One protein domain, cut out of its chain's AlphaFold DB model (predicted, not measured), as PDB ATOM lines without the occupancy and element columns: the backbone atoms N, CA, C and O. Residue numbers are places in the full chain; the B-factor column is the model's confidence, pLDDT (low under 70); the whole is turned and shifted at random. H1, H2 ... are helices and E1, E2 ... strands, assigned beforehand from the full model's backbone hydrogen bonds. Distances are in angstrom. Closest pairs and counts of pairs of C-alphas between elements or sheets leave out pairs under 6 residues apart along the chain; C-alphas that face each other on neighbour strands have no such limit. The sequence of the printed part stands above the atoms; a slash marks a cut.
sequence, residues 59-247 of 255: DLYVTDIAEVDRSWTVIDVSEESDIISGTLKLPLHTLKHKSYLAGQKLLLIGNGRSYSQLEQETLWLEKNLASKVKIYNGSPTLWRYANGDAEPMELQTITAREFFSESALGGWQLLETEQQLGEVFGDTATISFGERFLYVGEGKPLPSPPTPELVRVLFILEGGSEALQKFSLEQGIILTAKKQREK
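This is residues 59 to 247 of the 255 residues of an uncharacterized protein of Shewanella khirikhana (UniProt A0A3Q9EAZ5). Two lobes sit side by side, each built on a parallel sheet, and the outer residues 236 to 247 of the long helix H7 stick out from the second. The first lobe is the sheet E1 E2 E3 with H2 over one face; the second is the twisted sheet E4 E7 E6 E5 with H4 and H5 on opposite faces, and H3 meets H6 between the lobes. The printed part has 189 residues, with seven named helices and seven named strands, class mixed, in the order E1 H1 E2 H2 E3 H3 E4 H4 E5 H5 E6 H6 E7 H7. It is compact, with a radius of gyration of the C-alphas of 18.4 A, and spans 54 by 46 by 29 A.

E1, residues 72 to 76, begins at C-alpha 72, (167.131, 187.404, 141.437). Then come H1, residues 92 to 97, E2, 105 to 109, H2, 115 to 128, 19.8 A from first to last C-alpha, E3, 132 to 136, and H3, 140 to 146. E4 is residues 156 to 158, H4 160 to 169, 15.0 A long, E5 171 to 175, H5 178 to 185, E6 195 to 199, H6 212 to 217 and E7 218 to 221. H7, residues 224 to 247, is 35.7 A long and ends at C-alpha 247, (217.345, 183.380, 133.639).

N 73 of E1 and O 105 of E2, 2.8 A, and N 106 of E2 and O 132 of E3, 2.8 A, are within hydrogen-bond range. E1, H1, E2 and E2, H2, E3 are strand-helix-strand units, parallel neighbour strands with a helix between, with right-handed crossovers. H2 makes two layers with this sheet, a helix on one face, at a height over the sheet of 7.9 A. H1 touches H2 at a shallow tilt of 10 degrees, the closest C-alphas being those of Lys 96 and Leu 125, 7.1 A. H3 only just touches H6, with 3 pairs of C-alphas within 8 A, the closest those of Leu 142 and Pro 212, 6.6 A. In the second sheet N 158 and O 220, 2.9 A, N 219 and O 197, 2.9 A, and N 173 and O 196, 2.9 A, are within range. H4 touches H7, about perpendicular at 75 degrees, with Ala 160 and Leu 228 the closest C-alphas, 5.2 A. Every O i to N i+4 pair is within range in H2, H3, H5 and H6, against 4 of 6 in H4, 19 of 20 in H7 and 0 of 2 in H1, where 2 of 3 O i to N i+3 pairs are.

The printed part has no cut. The links E1 to H1 and E6 to H6 are long. Mean pLDDT of the printed part is 85.1; residues 187 to 194 and 202 to 207 are among those under 70.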
ATOM      1  N   ASP A  59     180.297 197.449 145.597       86.44
ATOM      2  CA  ASP A  59     179.051 197.379 144.826       86.44
ATOM      3  C   ASP A  59     178.747 195.992 144.235       86.44
ATOM      4  O   ASP A  59     177.587 195.690 143.926       86.44
ATOM      5  N   LEU A  60     179.769 195.137 144.118       90.06
ATOM      6  CA  LEU A  60     179.640 193.746 143.685       90.06
ATOM      7  C   LEU A  60     178.935 192.865 144.729       90.06
ATOM      8  O   LEU A  60     178.399 191.804 144.399       90.06
ATOM      9  N   TYR A  61     178.924 193.293 145.986       91.44
ATOM     10  CA  TYR A  61     178.473 192.472 147.093       91.44
ATOM     11  C   TYR A  61     177.054 192.834 147.550       91.44
ATOM     12  O   TYR A  61     176.588 193.964 147.395       91.44
ATOM     13  N   VAL A  62     176.355 191.843 148.102       92.00
ATOM     14  CA  VAL A  62     175.106 191.992 148.860       92.00
ATOM     15  C   VAL A  62     175.371 191.555 150.288       92.00
ATOM     16  O   VAL A  62     175.929 190.481 150.509       92.00
ATOM     17  N   THR A  63     174.967 192.372 151.255       84.25
ATOM     18  CA  THR A  63     175.114 192.044 152.684       84.25
ATOM     19  C   THR A  63     173.784 191.741 153.338       84.25
ATOM     20  O   THR A  63     173.702 190.806 154.138       84.25
ATOM     21  N   ASP A  64     172.764 192.504 152.956       85.94
ATOM     22  CA  ASP A  64     171.403 192.366 153.429       85.94
ATOM     23  C   ASP A  64     170.572 191.639 152.370       85.94
ATOM     24  O   ASP A  64     170.457 192.075 151.221       85.94
ATOM     25  N   ILE A  65     169.976 190.514 152.762       85.81
ATOM     26  CA  ILE A  65     169.101 189.737 151.882       85.81
ATOM     27  C   ILE A  65     167.867 190.540 151.447       85.81
ATOM     28  O   ILE A  65     167.288 190.230 150.411       85.81
ATOM     29  N   ALA A  66     167.493 191.602 152.172       86.06
ATOM     30  CA  ALA A  66     166.418 192.505 151.771       86.06
ATOM     31  C   ALA A  66     166.727 193.271 150.469       86.06
ATOM     32  O   ALA A  66     165.801 193.730 149.798       86.06
ATOM     33  N   GLU A  67     168.001 193.377 150.063       83.69
ATOM     34  CA  GLU A  67     168.392 193.911 148.747       83.69
ATOM     35  C   GLU A  67     168.004 192.973 147.584       83.69
ATOM     36  O   GLU A  67     168.023 193.377 146.414       83.69
ATOM     37  N   VAL A  68     167.680 191.711 147.885       88.38
ATOM     38  CA  VAL A  68     167.406 190.648 146.915       88.38
ATOM     39  C   VAL A  68     165.895 190.476 146.766       88.38
ATOM     40  O   VAL A  68     165.224 189.841 147.575       88.38
ATOM     41  N   ASP A  69     165.339 191.042 145.697       90.75
ATOM     42  CA  ASP A  69     163.938 190.817 145.329       90.75
ATOM     43  C   ASP A  69     163.736 189.490 144.561       90.75
ATOM     44  O   ASP A  69     164.676 188.779 144.204       90.75
ATOM     45  N   ARG A  70     162.476 189.170 144.234       90.25
ATOM     46  CA  ARG A  70     162.104 187.945 143.496       90.25
ATOM     47  C   ARG A  70     162.628 187.876 142.053       90.25
ATOM     48  O   ARG A  70     162.423 186.859 141.399       90.25
ATOM     49  N   SER A  71     163.236 188.941 141.524       94.44
ATOM     50  CA  SER A  71     163.837 188.941 140.183       94.44
ATOM     51  C   SER A  71     165.248 188.348 140.155       94.44
ATOM     52  O   SER A  71     165.796 188.158 139.067       94.44
ATOM     53  N   TRP A  72     165.833 188.058 141.320       97.00
ATOM     54  CA  TRP A  72     167.131 187.404 141.437       97.00
ATOM     55  C   TRP A  72     166.993 185.887 141.493       97.00
ATOM     56  O   TRP A  72     166.234 185.337 142.289       97.00
ATOM     57  N   THR A  73     167.809 185.211 140.696       97.00
ATOM     58  CA  THR A  73     168.059 183.781 140.835       97.00
ATOM     59  C   THR A  73     169.230 183.594 141.784       97.00
ATOM     60  O   THR A  73     170.347 184.034 141.500       97.00
ATOM     61  N   VAL A  74     168.977 182.947 142.918       97.31
ATOM     62  CA  VAL A  74     170.002 182.667 143.924       97.31
ATOM     63  C   VAL A  74     170.661 181.331 143.608       97.31
ATOM     64  O   VAL A  74     169.988 180.305 143.495       97.31
ATOM     65  N   ILE A  75     171.979 181.344 143.441       97.56
ATOM     66  CA  ILE A  75     172.777 180.178 143.075       97.56
ATOM     67  C   ILE A  75     173.770 179.900 144.195       97.56
ATOM     68  O   ILE A  75     174.653 180.712 144.469       97.56
ATOM     69  N   ASP A  76     173.649 178.725 144.799       97.38
ATOM     70  CA  ASP A  76     174.640 178.214 145.730       97.38
ATOM     71  C   ASP A  76     175.778 177.550 144.943       97.38
ATOM     72  O   ASP A  76     175.590 176.515 144.295       97.38
ATOM     73  N   VAL A  77     176.953 178.177 144.989       96.88
ATOM     74  CA  VAL A  77     178.193 177.692 144.369       96.88
ATOM     75  C   VAL A  77     179.195 177.167 145.400       96.88
ATOM     76  O   VAL A  77     180.328 176.854 145.029       96.88
ATOM     77  N   SER A  78     178.801 177.090 146.676       94.94
ATOM     78  CA  SER A  78     179.643 176.592 147.765       94.94
ATOM     79  C   SER A  78     179.992 175.112 147.593       94.94
ATOM     80  O   SER A  78     179.316 174.361 146.884       94.94
ATOM     81  N   GLU A  79     181.053 174.693 148.274       91.81
ATOM     82  CA  GLU A  79     181.566 173.320 148.283       91.81
ATOM     83  C   GLU A  79     180.777 172.395 149.222       91.81
ATOM     84  O   GLU A  79     180.957 171.180 149.172       91.81
ATOM     85  N   GLU A  80     179.887 172.950 150.053       89.38
ATOM     86  CA  GLU A  80     179.015 172.178 150.944       89.38
ATOM     87  C   GLU A  80     178.133 171.204 150.149       89.38
ATOM     88  O   GLU A  80     177.646 171.527 149.063       89.38
ATOM     89  N   SER A  81     177.890 170.010 150.695       86.00
ATOM     90  CA  SER A  81     176.983 169.030 150.082       86.00
ATOM     91  C   SER A  81     175.521 169.451 150.156       86.00
ATOM     92  O   SER A  81     174.717 169.064 149.303       86.00
ATOM     93  N   ASP A  82     175.181 170.223 151.182       89.38
ATOM     94  CA  ASP A  82     173.804 170.478 151.558       89.38
ATOM     95  C   ASP A  82     173.217 171.592 150.699       89.38
ATOM     96  O   ASP A  82     173.824 172.640 150.475       89.38
ATOM     97  N   ILE A  83     172.014 171.347 150.188       89.50
ATOM     98  CA  ILE A  83     171.317 172.301 149.333       89.50
ATOM     99  C   ILE A  83     170.595 173.303 150.224       89.50
ATOM    100  O   ILE A  83     169.706 172.942 150.992       89.50
ATOM    101  N   ILE A  84     170.943 174.577 150.076       91.62
ATOM    102  CA  ILE A  84     170.258 175.674 150.754       91.62
ATOM    103  C   ILE A  84     168.852 175.848 150.158       91.62
ATOM    104  O   ILE A  84     168.692 176.002 148.940       91.62
ATOM    105  N   SER A  85     167.831 175.876 151.014       89.88
ATOM    106  CA  SER A  85     166.443 176.128 150.615       89.88
ATOM    107  C   SER A  85     166.303 177.421 149.805       89.88
ATOM    108  O   SER A  85     166.856 178.461 150.154       89.88
ATOM    109  N   GLY A  86     165.546 177.364 148.705       89.88
ATOM    110  CA  GLY A  86     165.309 178.528 147.840       89.88
ATOM    111  C   GLY A  86     166.469 178.891 146.904       89.88
ATOM    112  O   GLY A  86     166.385 179.908 146.217       89.88
ATOM    113  N   THR A  87     167.519 178.068 146.832       95.44
ATOM    114  CA  THR A  87     168.675 178.282 145.948       95.44
ATOM    115  C   THR A  87     168.799 177.189 144.884       95.44
ATOM    116  O   THR A  87     168.254 176.092 145.016       95.44
ATOM    117  N   LEU A  88     169.539 177.480 143.812       96.31
ATOM    118  CA  LEU A  88     170.004 176.480 142.853       96.31
ATOM    119  C   LEU A  88     171.436 176.068 143.195       96.31
ATOM    120  O   LEU A  88     172.361 176.851 142.991       96.31
ATOM    121  N   LYS A  89     171.636 174.829 143.656       96.81
ATOM    122  CA  LYS A  89     172.980 174.284 143.872       96.81
ATOM    123  C   LYS A  89     173.654 173.977 142.539       96.81
ATOM    124  O   LYS A  89     173.244 173.058 141.827       96.81
ATOM    125  N   LEU A  90     174.690 174.732 142.193       96.06
ATOM    126  CA  LEU A  90     175.445 174.564 140.954       96.06
ATOM    127  C   LEU A  90     176.926 174.857 141.209       96.06
ATOM    128  O   LEU A  90     177.253 175.970 141.605       96.06
ATOM    129  N   PRO A  91     177.855 173.934 140.907       94.75
ATOM    130  CA  PRO A  91     179.275 174.241 141.027       94.75
ATOM    131  C   PRO A  91     179.657 175.421 140.124       94.75
ATOM    132  O   PRO A  91     179.255 175.451 138.954       94.75
ATOM    133  N   LEU A  92     180.474 176.347 140.639       92.88
ATOM    134  CA  LEU A  92     180.842 177.607 139.971       92.88
ATOM    135  C   LEU A  92     181.298 177.410 138.514       92.88
ATOM    136  O   LEU A  92     180.839 178.096 137.603       92.88
ATOM    137  N   HIS A  93     182.144 176.405 138.270       91.62
ATOM    138  CA  HIS A  93     182.683 176.107 136.940       91.62
ATOM    139  C   HIS A  93     181.613 175.678 135.918       91.62
ATOM    140  O   HIS A  93     181.832 175.788 134.714       91.62
ATOM    141  N   THR A  94     180.447 175.202 136.368       94.75
ATOM    142  CA  THR A  94     179.379 174.720 135.478       94.75
ATOM    143  C   THR A  94     178.462 175.829 134.976       94.75
ATOM    144  O   THR A  94     177.767 175.612 133.980       94.75
ATOM    145  N   LEU A  95     178.452 177.001 135.627       94.62
ATOM    146  CA  LEU A  95     177.513 178.091 135.330       94.62
ATOM    147  C   LEU A  95     177.612 178.570 133.880       94.62
ATOM    148  O   LEU A  95     176.595 178.818 133.237       94.62
ATOM    149  N   LYS A  96     178.829 178.576 133.325       93.31
ATOM    150  CA  LYS A  96     179.135 178.968 131.936       93.31
ATOM    151  C   LYS A  96     178.381 178.153 130.885       93.31
ATOM    152  O   LYS A  96     178.235 178.588 129.748       93.31
ATOM    153  N   HIS A  97     177.917 176.966 131.262       94.12
ATOM    154  CA  HIS A  97     177.248 176.018 130.380       94.12
ATOM    155  C   HIS A  97     175.731 175.963 130.606       94.12
ATOM    156  O   HIS A  97     175.054 175.113 130.026       94.12
ATOM    157  N   LYS A  98     175.171 176.828 131.463       95.94
ATOM    158  CA  LYS A  98     173.743 176.831 131.799       95.94
ATOM    159  C   LYS A  98     173.013 177.917 131.016       95.94
ATOM    160  O   LYS A  98     172.794 179.018 131.506       95.94
ATOM    161  N   SER A  99     172.594 177.581 129.799       94.69
ATOM    162  CA  SER A  99     171.874 178.503 128.906       94.69
ATOM    163  C   SER A  99     170.596 179.086 129.516       94.69
ATOM    164  O   SER A  99     170.231 180.209 129.191       94.69
ATOM    165  N   TYR A 100     169.934 178.369 130.429       95.62
ATOM    166  CA  TYR A 100     168.738 178.873 131.105       95.62
ATOM    167  C   TYR A 100     169.021 180.061 132.035       95.62
ATOM    168  O   TYR A 100     168.084 180.781 132.352       95.62
ATOM    169  N   LEU A 101     170.275 180.300 132.442       96.56
ATOM    170  CA  LEU A 101     170.672 181.479 133.223       96.56
ATOM    171  C   LEU A 101     170.820 182.745 132.361       96.56
ATOM    172  O   LEU A 101     171.046 183.828 132.902       96.56
ATOM    173  N   ALA A 102     170.709 182.630 131.032       96.94
ATOM    174  CA  ALA A 102     170.913 183.750 130.123       96.94
ATOM    175  C   ALA A 102     169.949 184.915 130.414       96.94
ATOM    176  O   ALA A 102     168.737 184.727 130.519       96.94
ATOM    177  N   GLY A 103     170.494 186.125 130.545       96.38
ATOM    178  CA  GLY A 103     169.753 187.361 130.809       96.38
ATOM    179  C   GLY A 103     169.210 187.513 132.234       96.38
ATOM    180  O   GLY A 103     168.623 188.551 132.545       96.38
ATOM    181  N   GLN A 104     169.409 186.540 133.124       97.25
ATOM    182  CA  GLN A 104     168.911 186.610 134.501       97.25
ATOM    183  C   GLN A 104     169.798 187.490 135.394       97.25
ATOM    184  O   GLN A 104     170.980 187.688 135.101       97.25
ATOM    185  N   LYS A 105     169.234 187.994 136.500       97.75
ATOM    186  CA  LYS A 105     170.017 188.557 137.607       97.75
ATOM    187  C   LYS A 105     170.425 187.416 138.530       97.75
ATOM    188  O   LYS A 105     169.553 186.679 138.988       97.75
ATOM    189  N   LEU A 106     171.715 187.257 138.793       97.94
ATOM    190  CA  LEU A 106     172.241 186.140 139.578       97.94
ATOM    191  C   LEU A 106     172.844 186.632 140.889       97.94
ATOM    192  O   LEU A 106     173.685 187.530 140.881       97.94
ATOM    193  N   LEU A 107     172.459 186.015 142.001       97.62
ATOM    194  CA  LEU A 107     173.151 186.168 143.278       97.62
ATOM    195  C   LEU A 107     173.922 184.884 143.572       97.62
ATOM    196  O   LEU A 107     173.316 183.823 143.687       97.62
ATOM    197  N   LEU A 108     175.244 184.981 143.686       97.50
ATOM    198  CA  LEU A 108     176.111 183.842 143.974       97.50
ATOM    199  C   LEU A 108     176.378 183.745 145.478       97.50
ATOM    200  O   LEU A 108     176.857 184.707 146.078       97.50
ATOM    201  N   ILE A 109     176.123 182.578 146.069       96.56
ATOM    202  CA  ILE A 109     176.507 182.244 147.446       96.56
ATOM    203  C   ILE A 109     177.733 181.334 147.380       96.56
ATOM    204  O   ILE A 109     177.651 180.206 146.897       96.56
ATOM    205  N   GLY A 110     178.882 181.849 147.816       95.38
ATOM    206  CA  GLY A 110     180.123 181.080 147.938       95.38
ATOM    207  C   GLY A 110     180.304 180.483 149.329       95.38
ATOM    208  O   GLY A 110     179.388 180.479 150.138       95.38
ATOM    209  N   ASN A 111     181.526 180.046 149.637       92.25
ATOM    210  CA  ASN A 111     181.878 179.483 150.948       92.25
ATOM    211  C   ASN A 111     182.012 180.534 152.069       92.25
ATOM    212  O   ASN A 111     182.389 180.183 153.178       92.25
ATOM    213  N   GLY A 112     181.793 181.823 151.787       89.56
ATOM    214  CA  GLY A 112     182.088 182.916 152.723       89.56
ATOM    215  C   GLY A 112     183.567 183.331 152.789       89.56
ATOM    216  O   GLY A 112     183.895 184.309 153.458       89.56
ATOM    217  N   ARG A 113     184.440 182.653 152.033       87.69
ATOM    218  CA  ARG A 113     185.888 182.895 151.892       87.69
ATOM    219  C   ARG A 113     186.331 182.761 150.429       87.69
ATOM    220  O   ARG A 113     185.539 182.346 149.586       87.69
ATOM    221  N   SER A 114     187.592 183.097 150.140       82.06
ATOM    222  CA  SER A 114     188.225 182.842 148.828       82.06
ATOM    223  C   SER A 114     187.470 183.469 147.644       82.06
ATOM    224  O   SER A 114     187.194 182.833 146.627       82.06
ATOM    225  N   TYR A 115     187.092 184.741 147.783       85.94
ATOM    226  CA  TYR A 115     186.225 185.439 146.835       85.94
ATOM    227  C   TYR A 115     186.897 185.778 145.509       85.94
ATOM    228  O   TYR A 115     186.183 186.005 144.540       85.94
ATOM    229  N   SER A 116     188.227 185.806 145.425       82.38
ATOM    230  CA  SER A 116     188.954 186.207 144.211       82.38
ATOM    231  C   SER A 116     188.487 185.435 142.974       82.38
ATOM    232  O   SER A 116     188.298 186.010 141.903       82.38
ATOM    233  N   GLN A 117     188.239 184.130 143.124       83.69
ATOM    234  CA  GLN A 117     187.704 183.306 142.044       83.69
ATOM    235  C   GLN A 117     186.248 183.670 141.718       83.69
ATOM    236  O   GLN A 117     185.898 183.785 140.546       83.69
ATOM    237  N   LEU A 118     185.404 183.895 142.732       89.94
ATOM    238  CA  LEU A 118     184.014 184.322 142.536       89.94
ATOM    239  C   LEU A 118     183.925 185.691 141.848       89.94
ATOM    240  O   LEU A 118     183.070 185.879 140.984       89.94
ATOM    241  N   GLU A 119     184.797 186.639 142.194       89.25
ATOM    242  CA  GLU A 119     184.847 187.969 141.581       89.25
ATOM    243  C   GLU A 119     185.208 187.879 140.092       89.25
ATOM    244  O   GLU A 119     184.535 188.473 139.247       89.25
ATOM    245  N   GLN A 120     186.232 187.090 139.749       87.69
ATOM    246  CA  GLN A 120     186.624 186.854 138.355       87.69
ATOM    247  C   GLN A 120     185.500 186.189 137.552       87.69
ATOM    248  O   GLN A 120     185.203 186.601 136.428       87.69
ATOM    249  N   GLU A 121     184.852 185.182 138.135       90.44
ATOM    250  CA  GLU A 121     183.751 184.469 137.493       90.44
ATOM    251  C   GLU A 121     182.513 185.350 137.325       90.44
ATOM    252  O   GLU A 121     181.871 185.315 136.277       90.44
ATOM    253  N   THR A 122     182.226 186.222 138.290       92.06
ATOM    254  CA  THR A 122     181.154 187.216 138.185       92.06
ATOM    255  C   THR A 122     181.349 188.115 136.966       92.06
ATOM    256  O   THR A 122     180.428 188.264 136.160       92.06
ATOM    257  N   LEU A 123     182.552 188.669 136.781       90.56
ATOM    258  CA  LEU A 123     182.849 189.530 135.631       90.56
ATOM    259  C   LEU A 123     182.634 188.799 134.300       90.56
ATOM    260  O   LEU A 123     182.146 189.386 133.332       90.56
ATOM    261  N   TRP A 124     182.992 187.515 134.240       93.56
ATOM    262  CA  TRP A 124     182.756 186.709 133.048       93.56
ATOM    263  C   TRP A 124     181.262 186.454 132.825       93.56
ATOM    264  O   TRP A 124     180.782 186.609 131.700       93.56
ATOM    265  N   LEU A 125     180.526 186.082 133.874       94.94
ATOM    266  CA  LEU A 125     179.101 185.768 133.798       94.94
ATOM    267  C   LEU A 125     178.283 186.979 133.363       94.94
ATOM    268  O   LEU A 125     177.465 186.845 132.461       94.94
ATOM    269  N   GLU A 126     178.531 188.157 133.932       93.94
ATOM    270  CA  GLU A 126     177.818 189.385 133.559       93.94
ATOM    271  C   GLU A 126     178.126 189.823 132.119       93.94
ATOM    272  O   GLU A 126     177.258 190.312 131.404       93.94
ATOM    273  N   LYS A 127     179.354 189.589 131.640       94.38
ATOM    274  CA  LYS A 127     179.728 189.918 130.259       94.38
ATOM    275  C   LYS A 127     179.103 188.982 129.217       94.38
ATOM    276  O   LYS A 127     178.886 189.411 128.086       94.38
ATOM    277  N   ASN A 128     178.891 187.707 129.551       95.31
ATOM    278  CA  ASN A 128     178.614 186.669 128.547       95.31
ATOM    279  C   ASN A 128     177.278 185.937 128.717       95.31
ATOM    280  O   ASN A 128     176.841 185.281 127.772       95.31
ATOM    281  N   LEU A 129     176.651 185.982 129.893       94.94
ATOM    282  CA  LEU A 129     175.500 185.133 130.207       94.94
ATOM    283  C   LEU A 129     174.395 185.897 130.937       94.94
ATOM    284  O   LEU A 129     173.278 185.973 130.437       94.94
ATOM    285  N   ALA A 130     174.684 186.445 132.110       96.12
ATOM    286  CA  ALA A 130     173.716 187.081 132.994       96.12
ATOM    287  C   ALA A 130     173.555 188.578 132.691       96.12
ATOM    288  O   ALA A 130     174.469 189.207 132.174       96.12
ATOM    289  N   SER A 131     172.409 189.168 133.046       94.75
ATOM    290  CA  SER A 131     172.205 190.623 132.921       94.75
ATOM    291  C   SER A 131     172.826 191.413 134.071       94.75
ATOM    292  O   SER A 131     173.130 192.594 133.913       94.75
ATOM    293  N   LYS A 132     172.979 190.773 135.233       96.19
ATOM    294  CA  LYS A 132     173.642 191.320 136.416       96.19
ATOM    295  C   LYS A 132     174.078 190.181 137.319       96.19
ATOM    296  O   LYS A 132     173.308 189.236 137.503       96.19
ATOM    297  N   VAL A 133     175.256 190.282 137.920       96.50
ATOM    298  CA  VAL A 133     175.724 189.294 138.893       96.50
ATOM    299  C   VAL A 133     176.216 190.003 140.147       96.50
ATOM    300  O   VAL A 133     176.936 190.994 140.080       96.50
ATOM    301  N   LYS A 134     175.800 189.502 141.308       96.56
ATOM    302  CA  LYS A 134     176.310 189.932 142.610       96.56
ATOM    303  C   LYS A 134     176.738 188.730 143.438       96.56
ATOM    304  O   LYS A 134     176.298 187.607 143.196       96.56
ATOM    305  N   ILE A 135     177.565 188.989 144.440       95.75
ATOM    306  CA  ILE A 135     178.032 187.988 145.393       95.75
ATOM    307  C   ILE A 135     177.384 188.257 146.748       95.75
ATOM    308  O   ILE A 135     177.431 189.379 147.250       95.75
ATOM    309  N   TYR A 136     176.803 187.237 147.368       95.12
ATOM    310  CA  TYR A 136     176.415 187.327 148.768       95.12
ATOM    311  C   TYR A 136     177.679 187.358 149.634       95.12
ATOM    312  O   TYR A 136     178.510 186.451 149.571       95.12
ATOM    313  N   ASN A 137     177.851 188.420 150.420       90.69
ATOM    314  CA  ASN A 137     178.925 188.499 151.397       90.69
ATOM    315  C   ASN A 137     178.530 187.659 152.612       90.69
ATOM    316  O   ASN A 137     177.854 188.142 153.514       90.69
ATOM    317  N   GLY A 138     178.912 186.395 152.619       89.88
ATOM    318  CA  GLY A 138     178.612 185.475 153.702       89.88
ATOM    319  C   GLY A 138     178.731 184.030 153.247       89.88
ATOM    320  O   GLY A 138     178.754 183.740 152.050       89.88
ATOM    321  N   SER A 139     178.843 183.129 154.215       91.44
ATOM    322  CA  SER A 139     178.802 181.686 153.988       91.44
ATOM    323  C   SER A 139     177.357 181.190 153.811       91.44
ATOM    324  O   SER A 139     176.409 181.930 154.115       91.44
ATOM    325  N   PRO A 140     177.157 179.931 153.382       93.56
ATOM    326  CA  PRO A 140     175.850 179.278 153.401       93.56
ATOM    327  C   PRO A 140     175.168 179.353 154.772       93.56
ATOM    328  O   PRO A 140     173.977 179.649 154.847       93.56
ATOM    329  N   THR A 141     175.928 179.196 155.861       91.62
ATOM    330  CA  THR A 141     175.429 179.337 157.239       91.62
ATOM    331  C   THR A 141     174.810 180.711 157.496       91.62
ATOM    332  O   THR A 141     173.719 180.803 158.056       91.62
ATOM    333  N   LEU A 142     175.460 181.796 157.053       91.88
ATOM    334  CA  LEU A 142     174.919 183.152 157.210       91.88
ATOM    335  C   LEU A 142     173.657 183.371 156.382       91.88
ATOM    336  O   LEU A 142     172.728 184.036 156.840       91.88
ATOM    337  N   TRP A 143     173.601 182.779 155.189       93.31
ATOM    338  CA  TRP A 143     172.402 182.823 154.362       93.31
ATOM    339  C   TRP A 143     171.218 182.131 155.047       93.31
ATOM    340  O   TRP A 143     170.133 182.708 155.129       93.31
ATOM    341  N   ARG A 144     171.423 180.914 155.561       92.62
ATOM    342  CA  ARG A 144     170.411 180.142 156.299       92.62
ATOM    343  C   ARG A 144     169.930 180.903 157.537       92.62
ATOM    344  O   ARG A 144     168.729 181.119 157.695       92.62
ATOM    345  N   TYR A 145     170.861 181.436 158.333       91.25
ATOM    346  CA  TYR A 145     170.545 182.281 159.489       91.25
ATOM    347  C   TYR A 145     169.672 183.488 159.109       91.25
ATOM    348  O   TYR A 145     168.652 183.746 159.749       91.25
ATOM    349  N   ALA A 146     170.026 184.211 158.041       90.44
ATOM    350  CA  ALA A 146     169.265 185.374 157.584       90.44
ATOM    351  C   ALA A 146     167.836 185.016 157.122       90.44
ATOM    352  O   ALA A 146     166.941 185.854 157.194       90.44
ATOM    353  N   ASN A 147     167.611 183.771 156.693       90.69
ATOM    354  CA  ASN A 147     166.293 183.250 156.320       90.69
ATOM    355  C   ASN A 147     165.532 182.601 157.492       90.69
ATOM    356  O   ASN A 147     164.414 182.122 157.300       90.69
ATOM    357  N   GLY A 148     166.088 182.634 158.708       89.81
ATOM    358  CA  GLY A 148     165.449 182.114 159.916       89.81
ATOM    359  C   GLY A 148     165.631 180.612 160.139       89.81
ATOM    360  O   GLY A 148     164.936 180.046 160.986       89.81
ATOM    361  N   ASP A 149     166.549 179.966 159.416       89.19
ATOM    362  CA  ASP A 149     166.891 178.567 159.662       89.19
ATOM    363  C   ASP A 149     167.618 178.436 161.011       89.19
ATOM    364  O   ASP A 149     168.515 179.214 161.348       89.19
ATOM    365  N   ALA A 150     167.238 177.425 161.791       81.12
ATOM    366  CA  ALA A 150     167.847 177.132 163.083       81.12
ATOM    367  C   ALA A 150     169.149 176.331 162.902       81.12
ATOM    368  O   ALA A 150     169.197 175.145 163.226       81.12
ATOM    369  N   GLU A 151     170.195 176.970 162.376       81.19
ATOM    370  CA  GLU A 151     171.538 176.383 162.294       81.19
ATOM    371  C   GLU A 151     172.502 177.010 163.308       81.19
ATOM    372  O   GLU A 151     172.457 178.224 163.544       81.19
ATOM    373  N   PRO A 152     173.390 176.207 163.924       84.50
ATOM    374  CA  PRO A 152     174.460 176.749 164.740       84.50
ATOM    375  C   PRO A 152     175.390 177.592 163.862       84.50
ATOM    376  O   PRO A 152     175.864 177.154 162.817       84.50
ATOM    377  N   MET A 153     175.654 178.819 164.302       87.44
ATOM    378  CA  MET A 153     176.671 179.654 163.681       87.44
ATOM    379  C   MET A 153     178.051 179.201 164.145       87.44
ATOM    380  O   MET A 153     178.330 179.167 165.344       87.44
ATOM    381  N   GLU A 154     178.920 178.901 163.187       86.00
ATOM    382  CA  GLU A 154     180.310 178.529 163.428       86.00
ATOM    383  C   GLU A 154     181.243 179.521 162.738       86.00
ATOM    384  O   GLU A 154     180.936 180.075 161.680       86.00
ATOM    385  N   LEU A 155     182.393 179.773 163.363       86.31
ATOM    386  CA  LEU A 155     183.431 180.600 162.762       86.31
ATOM    387  C   LEU A 155     184.087 179.848 161.608       86.31
ATOM    388  O   LEU A 155     184.355 178.651 161.694       86.31
ATOM    389  N   GLN A 156     184.367 180.572 160.531       87.75
ATOM    390  CA  GLN A 156     184.935 179.978 159.330       87.75
ATOM    391  C   GLN A 156     186.422 179.685 159.522       87.75
ATOM    392  O   GLN A 156     187.165 180.503 160.069       87.75
ATOM    393  N   THR A 157     186.875 178.549 159.001       89.88
ATOM    394  CA  THR A 157     188.302 178.273 158.845       89.88
ATOM    395  C   THR A 157     188.803 178.767 157.489       89.88
ATOM    396  O   THR A 157     188.035 178.914 156.532       89.88
ATOM    397  N   ILE A 158     190.098 179.061 157.407       90.12
ATOM    398  CA  ILE A 158     190.782 179.409 156.163       90.12
ATOM    399  C   ILE A 158     192.151 178.736 156.123       90.12
ATOM    400  O   ILE A 158     192.894 178.724 157.108       90.12
ATOM    401  N   THR A 159     192.514 178.190 154.968       90.38
ATOM    402  CA  THR A 159     193.861 177.652 154.757       90.38
ATOM    403  C   THR A 159     194.869 178.777 154.519       90.38
ATOM    404  O   THR A 159     194.529 179.854 154.021       90.38
ATOM    405  N   ALA A 160     196.158 178.511 154.761       86.56
ATOM    406  CA  ALA A 160     197.221 179.454 154.401       86.56
ATOM    407  C   ALA A 160     197.169 179.839 152.908       86.56
ATOM    408  O   ALA A 160     197.316 181.009 152.563       86.56
ATOM    409  N   ARG A 161     196.892 178.876 152.017       85.50
ATOM    410  CA  ARG A 161     196.774 179.125 150.572       85.50
ATOM    411  C   ARG A 161     195.684 180.144 150.254       85.50
ATOM    412  O   ARG A 161     195.930 181.079 149.496       85.50
ATOM    413  N   GLU A 162     194.489 179.930 150.791       86.38
ATOM    414  CA  GLU A 162     193.347 180.817 150.576       86.38
ATOM    415  C   GLU A 162     193.628 182.209 151.137       86.38
ATOM    416  O   GLU A 162     193.438 183.197 150.430       86.38
ATOM    417  N   PHE A 163     194.181 182.295 152.350       86.75
ATOM    418  CA  PHE A 163     194.583 183.568 152.936       86.75
ATOM    419  C   PHE A 163     195.535 184.347 152.017       86.75
ATOM    420  O   PHE A 163     195.239 185.486 151.672       86.75
ATOM    421  N   PHE A 164     196.625 183.732 151.542       79.31
ATOM    422  CA  PHE A 164     197.579 184.398 150.645       79.31
ATOM    423  C   PHE A 164     196.958 184.829 149.306       79.31
ATOM    424  O   PHE A 164     197.409 185.804 148.708       79.31
ATOM    425  N   SER A 165     195.929 184.125 148.823       78.12
ATOM    426  CA  SER A 165     195.209 184.533 147.610       78.12
ATOM    427  C   SER A 165     194.338 185.776 147.820       78.12
ATOM    428  O   SER A 165     194.141 186.556 146.893       78.12
ATOM    429  N   GLU A 166     193.866 185.996 149.049       77.75
ATOM    430  CA  GLU A 166     192.951 187.082 149.408       77.75
ATOM    431  C   GLU A 166     193.662 188.259 150.097       77.75
ATOM    432  O   GLU A 166     193.097 189.355 150.168       77.75
ATOM    433  N   SER A 167     194.876 188.051 150.623       75.94
ATOM    434  CA  SER A 167     195.587 189.006 151.484       75.94
ATOM    435  C   SER A 167     195.971 190.296 150.769       75.94
ATOM    436  O   SER A 167     196.012 191.354 151.383       75.94
ATOM    437  N   ALA A 168     196.198 190.233 149.455       68.88
ATOM    438  CA  ALA A 168     196.511 191.401 148.633       68.88
ATOM    439  C   ALA A 168     195.281 192.267 148.294       68.88
ATOM    440  O   ALA A 168     195.429 193.368 147.764       68.88
ATOM    441  N   LEU A 169     194.067 191.760 148.543       65.56
ATOM    442  CA  LEU A 169     192.818 192.383 148.103       65.56
ATOM    443  C   LEU A 169     191.979 192.968 149.250       65.56
ATOM    444  O   LEU A 169     190.853 193.410 149.020       65.56
ATOM    445  N   GLY A 170     192.480 192.977 150.485       62.16
ATOM    446  CA  GLY A 170     191.722 193.484 151.628       62.16
ATOM    447  C   GLY A 170     192.584 193.952 152.793       62.16
ATOM    448  O   GLY A 170     193.766 193.624 152.882       62.16
ATOM    449  N   GLY A 171     191.951 194.688 153.709       70.62
ATOM    450  CA  GLY A 171     192.548 195.106 154.973       70.62
ATOM    451  C   GLY A 171     192.538 193.954 155.969       70.62
ATOM    452  O   GLY A 171     191.662 193.889 156.830       70.62
ATOM    453  N   TRP A 172     193.482 193.023 155.820       79.75
ATOM    454  CA  TRP A 172     193.650 191.918 156.759       79.75
ATOM    455  C   TRP A 172     194.401 192.369 158.009       79.75
ATOM    456  O   TRP A 172     195.503 192.919 157.923       79.75
ATOM    457  N   GLN A 173     193.821 192.075 159.168       83.81
ATOM    458  CA  GLN A 173     194.451 192.242 160.469       83.81
ATOM    459  C   GLN A 173     194.732 190.874 161.088       83.81
ATOM    460  O   GLN A 173     193.865 189.998 161.123       83.81
ATOM    461  N   LEU A 174     195.963 190.685 161.555       85.31
ATOM    462  CA  LEU A 174     196.368 189.459 162.237       85.31
ATOM    463  C   LEU A 174     196.058 189.572 163.731       85.31
ATOM    464  O   LEU A 174     196.484 190.528 164.376       85.31
ATOM    465  N   LEU A 175     195.370 188.574 164.279       85.88
ATOM    466  CA  LEU A 175     195.069 188.465 165.702       85.88
ATOM    467  C   LEU A 175     195.759 187.220 166.264       85.88
ATOM    468  O   LEU A 175     195.450 186.089 165.889       85.88
ATOM    469  N   GLU A 176     196.702 187.426 167.175       83.19
ATOM    470  CA  GLU A 176     197.521 186.360 167.761       83.19
ATOM    471  C   GLU A 176     197.037 185.973 169.165       83.19
ATOM    472  O   GLU A 176     197.308 184.871 169.642       83.19
ATOM    473  N   THR A 177     196.303 186.867 169.835       79.88
ATOM    474  CA  THR A 177     195.914 186.721 171.243       79.88
ATOM    475  C   THR A 177     194.421 186.961 171.474       79.88
ATOM    476  O   THR A 177     193.760 187.682 170.731       79.88
ATOM    477  N   GLU A 178     193.882 186.384 172.553       78.12
ATOM    478  CA  GLU A 178     192.504 186.640 173.007       78.12
ATOM    479  C   GLU A 178     192.287 188.103 173.399       78.12
ATOM    480  O   GLU A 178     191.200 188.637 173.211       78.12
ATOM    481  N   GLN A 179     193.322 188.759 173.930       81.56
ATOM    482  CA  GLN A 179     193.252 190.171 174.280       81.56
ATOM    483  C   GLN A 179     193.008 191.023 173.030       81.56
ATOM    484  O   GLN A 179     192.091 191.835 173.030       81.56
ATOM    485  N   GLN A 180     193.752 190.779 171.946       83.44
ATOM    486  CA  GLN A 180     193.529 191.457 170.664       83.44
ATOM    487  C   GLN A 180     192.138 191.155 170.099       83.44
ATOM    488  O   GLN A 180     191.483 192.049 169.574       83.44
ATOM    489  N   LEU A 181     191.662 189.911 170.238       80.00
ATOM    490  CA  LEU A 181     190.299 189.548 169.857       80.00
ATOM    491  C   LEU A 181     189.266 190.375 170.646       80.00
ATOM    492  O   LEU A 181     188.377 190.973 170.053       80.00
ATOM    493  N   GLY A 182     189.401 190.460 171.972       78.12
ATOM    494  CA  GLY A 182     188.500 191.241 172.825       78.12
ATOM    495  C   GLY A 182     188.574 192.750 172.581       78.12
ATOM    496  O   GLY A 182     187.554 193.429 172.643       78.12
ATOM    497  N   GLU A 183     189.756 193.279 172.262       81.56
ATOM    498  CA  GLU A 183     189.954 194.690 171.912       81.56
ATOM    499  C   GLU A 183     189.280 195.049 170.580       81.56
ATOM    500  O   GLU A 183     188.653 196.102 170.474       81.56
ATOM    501  N   VAL A 184     189.372 194.166 169.581       80.19
ATOM    502  CA  VAL A 184     188.779 194.371 168.251       80.19
ATOM    503  C   VAL A 184     187.272 194.145 168.247       80.19
ATOM    504  O   VAL A 184     186.566 194.865 167.553       80.19
ATOM    505  N   PHE A 185     186.774 193.153 168.986       79.25
ATOM    506  CA  PHE A 185     185.376 192.710 168.924       79.25
ATOM    507  C   PHE A 185     184.561 193.038 170.187       79.25
ATOM    508  O   PHE A 185     183.476 192.491 170.375       79.25
ATOM    509  N   GLY A 186     185.073 193.905 171.064       72.81
ATOM    510  CA  GLY A 186     184.357 194.368 172.255       72.81
ATOM    511  C   GLY A 186     183.095 195.184 171.934       72.81
ATOM    512  O   GLY A 186     182.852 195.566 170.790       72.81
ATOM    513  N   ASP A 187     182.313 195.503 172.968       62.16
ATOM    514  CA  ASP A 187     180.927 196.013 172.894       62.16
ATOM    515  C   ASP A 187     180.689 197.286 172.048       62.16
ATOM    516  O   ASP A 187     179.544 197.647 171.780       62.16
ATOM    517  N   THR A 188     181.740 197.992 171.625       54.00
ATOM    518  CA  THR A 188     181.650 199.250 170.860       54.00
ATOM    519  C   THR A 188     182.286 199.190 169.472       54.00
ATOM    520  O   THR A 188     182.349 200.214 168.787       54.00
ATOM    521  N   ALA A 189     182.801 198.037 169.048       61.72
ATOM    522  CA  ALA A 189     183.491 197.925 167.773       61.72
ATOM    523  C   ALA A 189     182.512 198.014 166.596       61.72
ATOM    524  O   ALA A 189     181.607 197.195 166.446       61.72
ATOM    525  N   THR A 190     182.699 199.022 165.743       66.25
ATOM    526  CA  THR A 190     182.014 199.090 164.447       66.25
ATOM    527  C   THR A 190     182.947 198.508 163.406       66.25
ATOM    528  O   THR A 190     183.949 199.131 163.065       66.25
ATOM    529  N   ILE A 191     182.630 197.311 162.933       69.69
ATOM    530  CA  ILE A 191     183.440 196.614 161.941       69.69
ATOM    531  C   ILE A 191     182.955 197.023 160.562       69.69
ATOM    532  O   ILE A 191     181.761 196.979 160.261       69.69
ATOM    533  N   SER A 192     183.880 197.477 159.728       69.38
ATOM    534  CA  SER A 192     183.579 197.813 158.347       69.38
ATOM    535  C   SER A 192     183.597 196.562 157.470       69.38
ATOM    536  O   SER A 192     184.386 195.644 157.657       69.38
ATOM    537  N   PHE A 193     182.766 196.567 156.426       65.38
ATOM    538  CA  PHE A 193     182.654 195.477 155.450       65.38
ATOM    539  C   PHE A 193     184.000 195.023 154.841       65.38
ATOM    540  O   PHE A 193     184.136 193.875 154.415       65.38
ATOM    541  N   GLY A 194     184.972 195.936 154.728       69.44
ATOM    542  CA  GLY A 194     186.281 195.665 154.128       69.44
ATOM    543  C   GLY A 194     187.304 195.060 155.090       69.44
ATOM    544  O   GLY A 194     188.349 194.594 154.633       69.44
ATOM    545  N   GLU A 195     187.022 195.068 156.393       78.06
ATOM    546  CA  GLU A 195     187.918 194.534 157.410       78.06
ATOM    547  C   GLU A 195     187.781 193.019 157.510       78.06
ATOM    548  O   GLU A 195     186.687 192.452 157.516       78.06
ATOM    549  N   ARG A 196     188.932 192.352 157.564       84.56
ATOM    550  CA  ARG A 196     189.018 190.908 157.755       84.56
ATOM    551  C   ARG A 196     190.055 190.605 158.805       84.56
ATOM    552  O   ARG A 196     191.123 191.210 158.827       84.56
ATOM    553  N   PHE A 197     189.752 189.626 159.634       87.44
ATOM    554  CA  PHE A 197     190.584 189.260 160.760       87.44
ATOM    555  C   PHE A 197     191.002 187.812 160.612       87.44
ATOM    556  O   PHE A 197     190.169 186.933 160.389       87.44
ATOM    557  N   LEU A 198     192.301 187.569 160.725       89.19
ATOM    558  CA  LEU A 198     192.855 186.228 160.756       89.19
ATOM    559  C   LEU A 198     193.300 185.924 162.181       89.19
ATOM    560  O   LEU A 198     194.256 186.525 162.667       89.19
ATOM    561  N   TYR A 199     192.621 184.992 162.839       89.38
ATOM    562  CA  TYR A 199     193.031 184.494 164.142       89.38
ATOM    563  C   TYR A 199     193.981 183.306 163.985       89.38
ATOM    564  O   TYR A 199     193.655 182.325 163.313       89.38
ATOM    565  N   VAL A 200     195.156 183.403 164.611       86.62
ATOM    566  CA  VAL A 200     196.223 182.386 164.529       86.62
ATOM    567  C   VAL A 200     196.591 181.769 165.878       86.62
ATOM    568  O   VAL A 200     197.508 180.951 165.938       86.62
ATOM    569  N   GLY A 201     195.902 182.161 166.954       74.19
ATOM    570  CA  GLY A 201     196.143 181.629 168.294       74.19
ATOM    571  C   GLY A 201     195.717 180.162 168.416       74.19
ATOM    572  O   GLY A 201     194.626 179.783 167.993       74.19
ATOM    573  N   GLU A 202     196.572 179.324 169.001       63.09
ATOM    574  CA  GLU A 202     196.267 177.910 169.238       63.09
ATOM    575  C   GLU A 202     195.497 177.689 170.552       63.09
ATOM    576  O   GLU A 202     195.815 178.266 171.593       63.09
ATOM    577  N   GLY A 203     194.527 176.767 170.521       53.16
ATOM    578  CA  GLY A 203     194.084 176.038 171.715       53.16
ATOM    579  C   GLY A 203     193.165 176.768 172.698       53.16
ATOM    580  O   GLY A 203     193.090 176.337 173.850       53.16
ATOM    581  N   LYS A 204     192.455 177.831 172.300       50.97
ATOM    582  CA  LYS A 204     191.567 178.561 173.218       50.97
ATOM    583  C   LYS A 204     190.188 178.911 172.644       50.97
ATOM    584  O   LYS A 204     190.058 179.068 171.431       50.97
ATOM    585  N   PRO A 205     189.149 178.959 173.505       55.97
ATOM    586  CA  PRO A 205     187.761 179.037 173.073       55.97
ATOM    587  C   PRO A 205     187.452 180.395 172.448       55.97
ATOM    588  O   PRO A 205     187.655 181.449 173.043       55.97
ATOM    589  N   LEU A 206     186.914 180.341 171.238       69.12
ATOM    590  CA  LEU A 206     186.383 181.496 170.532       69.12
ATOM    591  C   LEU A 206     185.018 181.903 171.116       69.12
ATOM    592  O   LEU A 206     184.387 181.095 171.808       69.12
ATOM    593  N   PRO A 207     184.537 183.132 170.843       67.69
ATOM    594  CA  PRO A 207     183.212 183.569 171.267       67.69
ATOM    595  C   PRO A 207     182.145 182.549 170.852       67.69
ATOM    596  O   PRO A 207     182.070 182.166 169.684       67.69
ATOM    597  N   SER A 208     181.328 182.102 171.808       70.31
ATOM    598  CA  SER A 208     180.279 181.110 171.575       70.31
ATOM    599  C   SER A 208     178.964 181.537 172.248       70.31
ATOM    600  O   SER A 208     178.969 181.764 173.462       70.31
ATOM    601  N   PRO A 209     177.845 181.640 171.501       76.12
ATOM    602  CA  PRO A 209     177.765 181.540 170.041       76.12
ATOM    603  C   PRO A 209     178.356 182.791 169.355       76.12
ATOM    604  O   PRO A 209     178.198 183.899 169.874       76.12
ATOM    605  N   PRO A 210     179.026 182.655 168.197       84.12
ATOM    606  CA  PRO A 210     179.501 183.808 167.441       84.12
ATOM    607  C   PRO A 210     178.320 184.600 166.865       84.12
ATOM    608  O   PRO A 210     177.272 184.043 166.536       84.12
ATOM    609  N   THR A 211     178.483 185.915 166.729       86.38
ATOM    610  CA  THR A 211     177.498 186.774 166.058       86.38
ATOM    611  C   THR A 211     177.603 186.627 164.533       86.38
ATOM    612  O   THR A 211     178.664 186.250 164.030       86.38
ATOM    613  N   PRO A 212     176.557 186.980 163.759       87.25
ATOM    614  CA  PRO A 212     176.625 186.935 162.296       87.25
ATOM    615  C   PRO A 212     177.764 187.785 161.719       87.25
ATOM    616  O   PRO A 212     178.382 187.414 160.724       87.25
ATOM    617  N   GLU A 213     178.064 188.915 162.363       85.69
ATOM    618  CA  GLU A 213     179.164 189.783 161.948       85.69
ATOM    619  C   GLU A 213     180.520 189.124 162.199       85.69
ATOM    620  O   GLU A 213     181.363 189.108 161.308       85.69
ATOM    621  N   LEU A 214     180.705 188.472 163.354       86.12
ATOM    622  CA  LEU A 214     181.915 187.699 163.638       86.12
ATOM    623  C   LEU A 214     182.140 186.595 162.599       86.12
ATOM    624  O   LEU A 214     183.231 186.490 162.050       86.12
ATOM    625  N   VAL A 215     181.103 185.819 162.270       88.38
ATOM    626  CA  VAL A 215     181.183 184.746 161.258       88.38
ATOM    627  C   VAL A 215     181.565 185.276 159.872       88.38
ATOM    628  O   VAL A 215     182.160 184.551 159.072       88.38
ATOM    629  N   ARG A 216     181.226 186.530 159.562       87.56
ATOM    630  CA  ARG A 216     181.501 187.171 158.269       87.56
ATOM    631  C   ARG A 216     182.956 187.628 158.134       87.56
ATOM    632  O   ARG A 216     183.507 187.541 157.037       87.56
ATOM    633  N   VAL A 217     183.550 188.142 159.210       87.25
ATOM    634  CA  VAL A 217     184.827 188.882 159.156       87.25
ATOM    635  C   VAL A 217     185.998 188.162 159.822       87.25
ATOM    636  O   VAL A 217     187.147 188.453 159.484       87.25
ATOM    637  N   LEU A 218     185.736 187.240 160.754       88.94
ATOM    638  CA  LEU A 218     186.756 186.516 161.510       88.94
ATOM    639  C   LEU A 218     186.976 185.116 160.931       88.94
ATOM    640  O   LEU A 218     186.057 184.302 160.860       88.94
ATOM    641  N   PHE A 219     188.229 184.829 160.588       90.00
ATOM    642  CA  PHE A 219     188.664 183.544 160.057       90.00
ATOM    643  C   PHE A 219     189.689 182.898 160.985       90.00
ATOM    644  O   PHE A 219     190.638 183.549 161.426       90.00
ATOM    645  N   ILE A 220     189.523 181.605 161.247       90.69
ATOM    646  CA  ILE A 220     190.483 180.793 161.998       90.69
ATOM    647  C   ILE A 220     191.468 180.179 161.009       90.69
ATOM    648  O   ILE A 220     191.068 179.479 160.077       90.69
ATOM    649  N   LEU A 221     192.761 180.410 161.209       90.62
ATOM    650  CA  LEU A 221     193.782 179.811 160.361       90.62
ATOM    651  C   LEU A 221     193.964 178.319 160.665       90.62
ATOM    652  O   LEU A 221     194.350 177.932 161.771       90.62
ATOM    653  N   GLU A 222     193.773 177.479 159.652       90.38
ATOM    654  CA  GLU A 222     194.037 176.045 159.763       90.38
ATOM    655  C   GLU A 222     195.531 175.771 159.960       90.38
ATOM    656  O   GLU A 222     196.364 176.166 159.142       90.38
ATOM    657  N   GLY A 223     195.869 175.071 161.046       86.19
ATOM    658  CA  GLY A 223     197.257 174.764 161.404       86.19
ATOM    659  C   GLY A 223     198.040 175.942 161.995       86.19
ATOM    660  O   GLY A 223     199.262 175.850 162.093       86.19
ATOM    661  N   GLY A 224     197.359 177.032 162.372       86.25
ATOM    662  CA  GLY A 224     197.959 178.144 163.109       86.25
ATOM    663  C   GLY A 224     199.100 178.844 162.365       86.25
ATOM    664  O   GLY A 224     199.291 178.691 161.158       86.25
ATOM    665  N   SER A 225     199.877 179.648 163.092       83.19
ATOM    666  CA  SER A 225     200.950 180.471 162.511       83.19
ATOM    667  C   SER A 225     202.018 179.654 161.761       83.19
ATOM    668  O   SER A 225     202.577 180.135 160.770       83.19
ATOM    669  N   GLU A 226     202.253 178.401 162.161       84.44
ATOM    670  CA  GLU A 226     203.168 177.483 161.477       84.44
ATOM    671  C   GLU A 226     202.740 177.204 160.029       84.44
ATOM    672  O   GLU A 226     203.587 177.155 159.130       84.44
ATOM    673  N   ALA A 227     201.434 177.086 159.765       85.69
ATOM    674  CA  ALA A 227     200.917 176.852 158.419       85.69
ATOM    675  C   ALA A 227     201.222 178.021 157.465       85.69
ATOM    676  O   ALA A 227     201.595 177.787 156.311       85.69
ATOM    677  N   LEU A 228     201.138 179.271 157.938       81.31
ATOM    678  CA  LEU A 228     201.515 180.451 157.144       81.31
ATOM    679  C   LEU A 228     203.005 180.466 156.819       81.31
ATOM    680  O   LEU A 228     203.384 180.713 155.672       81.31
ATOM    681  N   GLN A 229     203.847 180.195 157.818       80.44
ATOM    682  CA  GLN A 229     205.299 180.175 157.643       80.44
ATOM    683  C   GLN A 229     205.711 179.093 156.645       80.44
ATOM    684  O   GLN A 229     206.476 179.360 155.715       80.44
ATOM    685  N   LYS A 230     205.153 177.887 156.796       82.06
ATOM    686  CA  LYS A 230     205.399 176.764 155.892       82.06
ATOM    687  C   LYS A 230     204.958 177.084 154.468       82.06
ATOM    688  O   LYS A 230     205.736 176.883 153.539       82.06
ATOM    689  N   PHE A 231     203.751 177.621 154.288       83.06
ATOM    690  CA  PHE A 231     203.251 177.969 152.960       83.06
ATOM    691  C   PHE A 231     204.108 179.055 152.295       83.06
ATOM    692  O   PHE A 231     204.502 178.898 151.140       83.06
ATOM    693  N   SER A 232     204.461 180.121 153.023       77.38
ATOM    694  CA  SER A 232     205.338 181.186 152.516       77.38
ATOM    695  C   SER A 232     206.700 180.641 152.070       77.38
ATOM    696  O   SER A 232     207.174 180.947 150.971       77.38
ATOM    697  N   LEU A 233     207.297 179.755 152.875       75.44
ATOM    698  CA  LEU A 233     208.549 179.075 152.545       75.44
ATOM    699  C   LEU A 233     208.426 178.231 151.267       75.44
ATOM    700  O   LEU A 233     209.263 178.348 150.370       75.44
ATOM    701  N   GLU A 234     207.388 177.398 151.164       76.00
ATOM    702  CA  GLU A 234     207.140 176.549 149.992       76.00
ATOM    703  C   GLU A 234     206.973 177.376 148.715       76.00
ATOM    704  O   GLU A 234     207.614 177.092 147.696       76.00
ATOM    705  N   GLN A 235     206.166 178.436 148.766       73.75
ATOM    706  CA  GLN A 235     205.966 179.312 147.615       73.75
ATOM    707  C   GLN A 235     207.247 180.065 147.238       73.75
ATOM    708  O   GLN A 235     207.551 180.216 146.050       73.75
ATOM    709  N   GLY A 236     208.051 180.466 148.224       69.25
ATOM    710  CA  GLY A 236     209.337 181.100 147.967       69.25
ATOM    711  C   GLY A 236     210.347 180.170 147.290       69.25
ATOM    712  O   GLY A 236     211.044 180.585 146.359       69.25
ATOM    713  N   ILE A 237     210.382 178.886 147.665       70.38
ATOM    714  CA  ILE A 237     211.186 177.864 146.971       70.38
ATOM    715  C   ILE A 237     210.752 177.750 145.500       70.38
ATOM    716  O   ILE A 237     211.603 177.768 144.604       70.38
ATOM    717  N   ILE A 238     209.442 177.677 145.239       71.62
ATOM    718  CA  ILE A 238     208.884 177.546 143.884       71.62
ATOM    719  C   ILE A 238     209.245 178.757 143.013       71.62
ATOM    720  O   ILE A 238     209.740 178.583 141.895       71.62
ATOM    721  N   LEU A 239     209.051 179.981 143.514       69.94
ATOM    722  CA  LEU A 239     209.391 181.203 142.779       69.94
ATOM    723  C   LEU A 239     210.888 181.308 142.486       69.94
ATOM    724  O   LEU A 239     211.274 181.715 141.387       69.94
ATOM    725  N   THR A 240     211.726 180.911 143.444       70.50
ATOM    726  CA  THR A 240     213.182 180.871 143.267       70.50
ATOM    727  C   THR A 240     213.568 179.941 142.126       70.50
ATOM    728  O   THR A 240     214.297 180.344 141.217       70.50
ATOM    729  N   ALA A 241     213.025 178.722 142.125       70.62
ATOM    730  CA  ALA A 241     213.278 177.750 141.072       70.62
ATOM    731  C   ALA A 241     212.794 178.249 139.698       70.62
ATOM    732  O   ALA A 241     213.499 178.075 138.704       70.62
ATOM    733  N   LYS A 242     211.623 178.899 139.638       73.25
ATOM    734  CA  LYS A 242     211.075 179.469 138.398       73.25
ATOM    735  C   LYS A 242     211.974 180.570 137.830       73.25
ATOM    736  O   LYS A 242     212.397 180.456 136.683       73.25
ATOM    737  N   LYS A 243     212.349 181.567 138.639       73.12
ATOM    738  CA  LYS A 243     213.233 182.666 138.203       73.12
ATOM    739  C   LYS A 243     214.596 182.170 137.731       73.12
ATOM    740  O   LYS A 243     215.169 182.722 136.796       73.12
ATOM    741  N   GLN A 244     215.137 181.137 138.376       71.56
ATOM    742  CA  GLN A 244     216.414 180.560 137.963       71.56
ATOM    743  C   GLN A 244     216.315 179.861 136.599       71.56
ATOM    744  O   GLN A 244     217.246 179.961 135.804       71.56
ATOM    745  N   ARG A 245     215.192 179.190 136.307       69.25
ATOM    746  CA  ARG A 245     214.936 178.615 134.977       69.25
ATOM    747  C   ARG A 245     214.809 179.698 133.912       69.25
ATOM    748  O   ARG A 245     215.509 179.609 132.914       69.25
ATOM    749  N   GLU A 246     214.012 180.735 134.167       73.06
ATOM    750  CA  GLU A 246     213.815 181.861 133.239       73.06
ATOM    751  C   GLU A 246     215.149 182.535 132.880       73.06
ATOM    752  O   GLU A 246     215.468 182.677 131.703       73.06
ATOM    753  N   LYS A 247     215.998 182.831 133.878       69.62
ATOM    754  CA  LYS A 247     217.345 183.380 133.639       69.62
ATOM    755  C   LYS A 247     218.216 182.467 132.771       69.62
ATOM    756  O   LYS A 247     218.920 182.940 131.885       69.62
TER     757      LYS A 247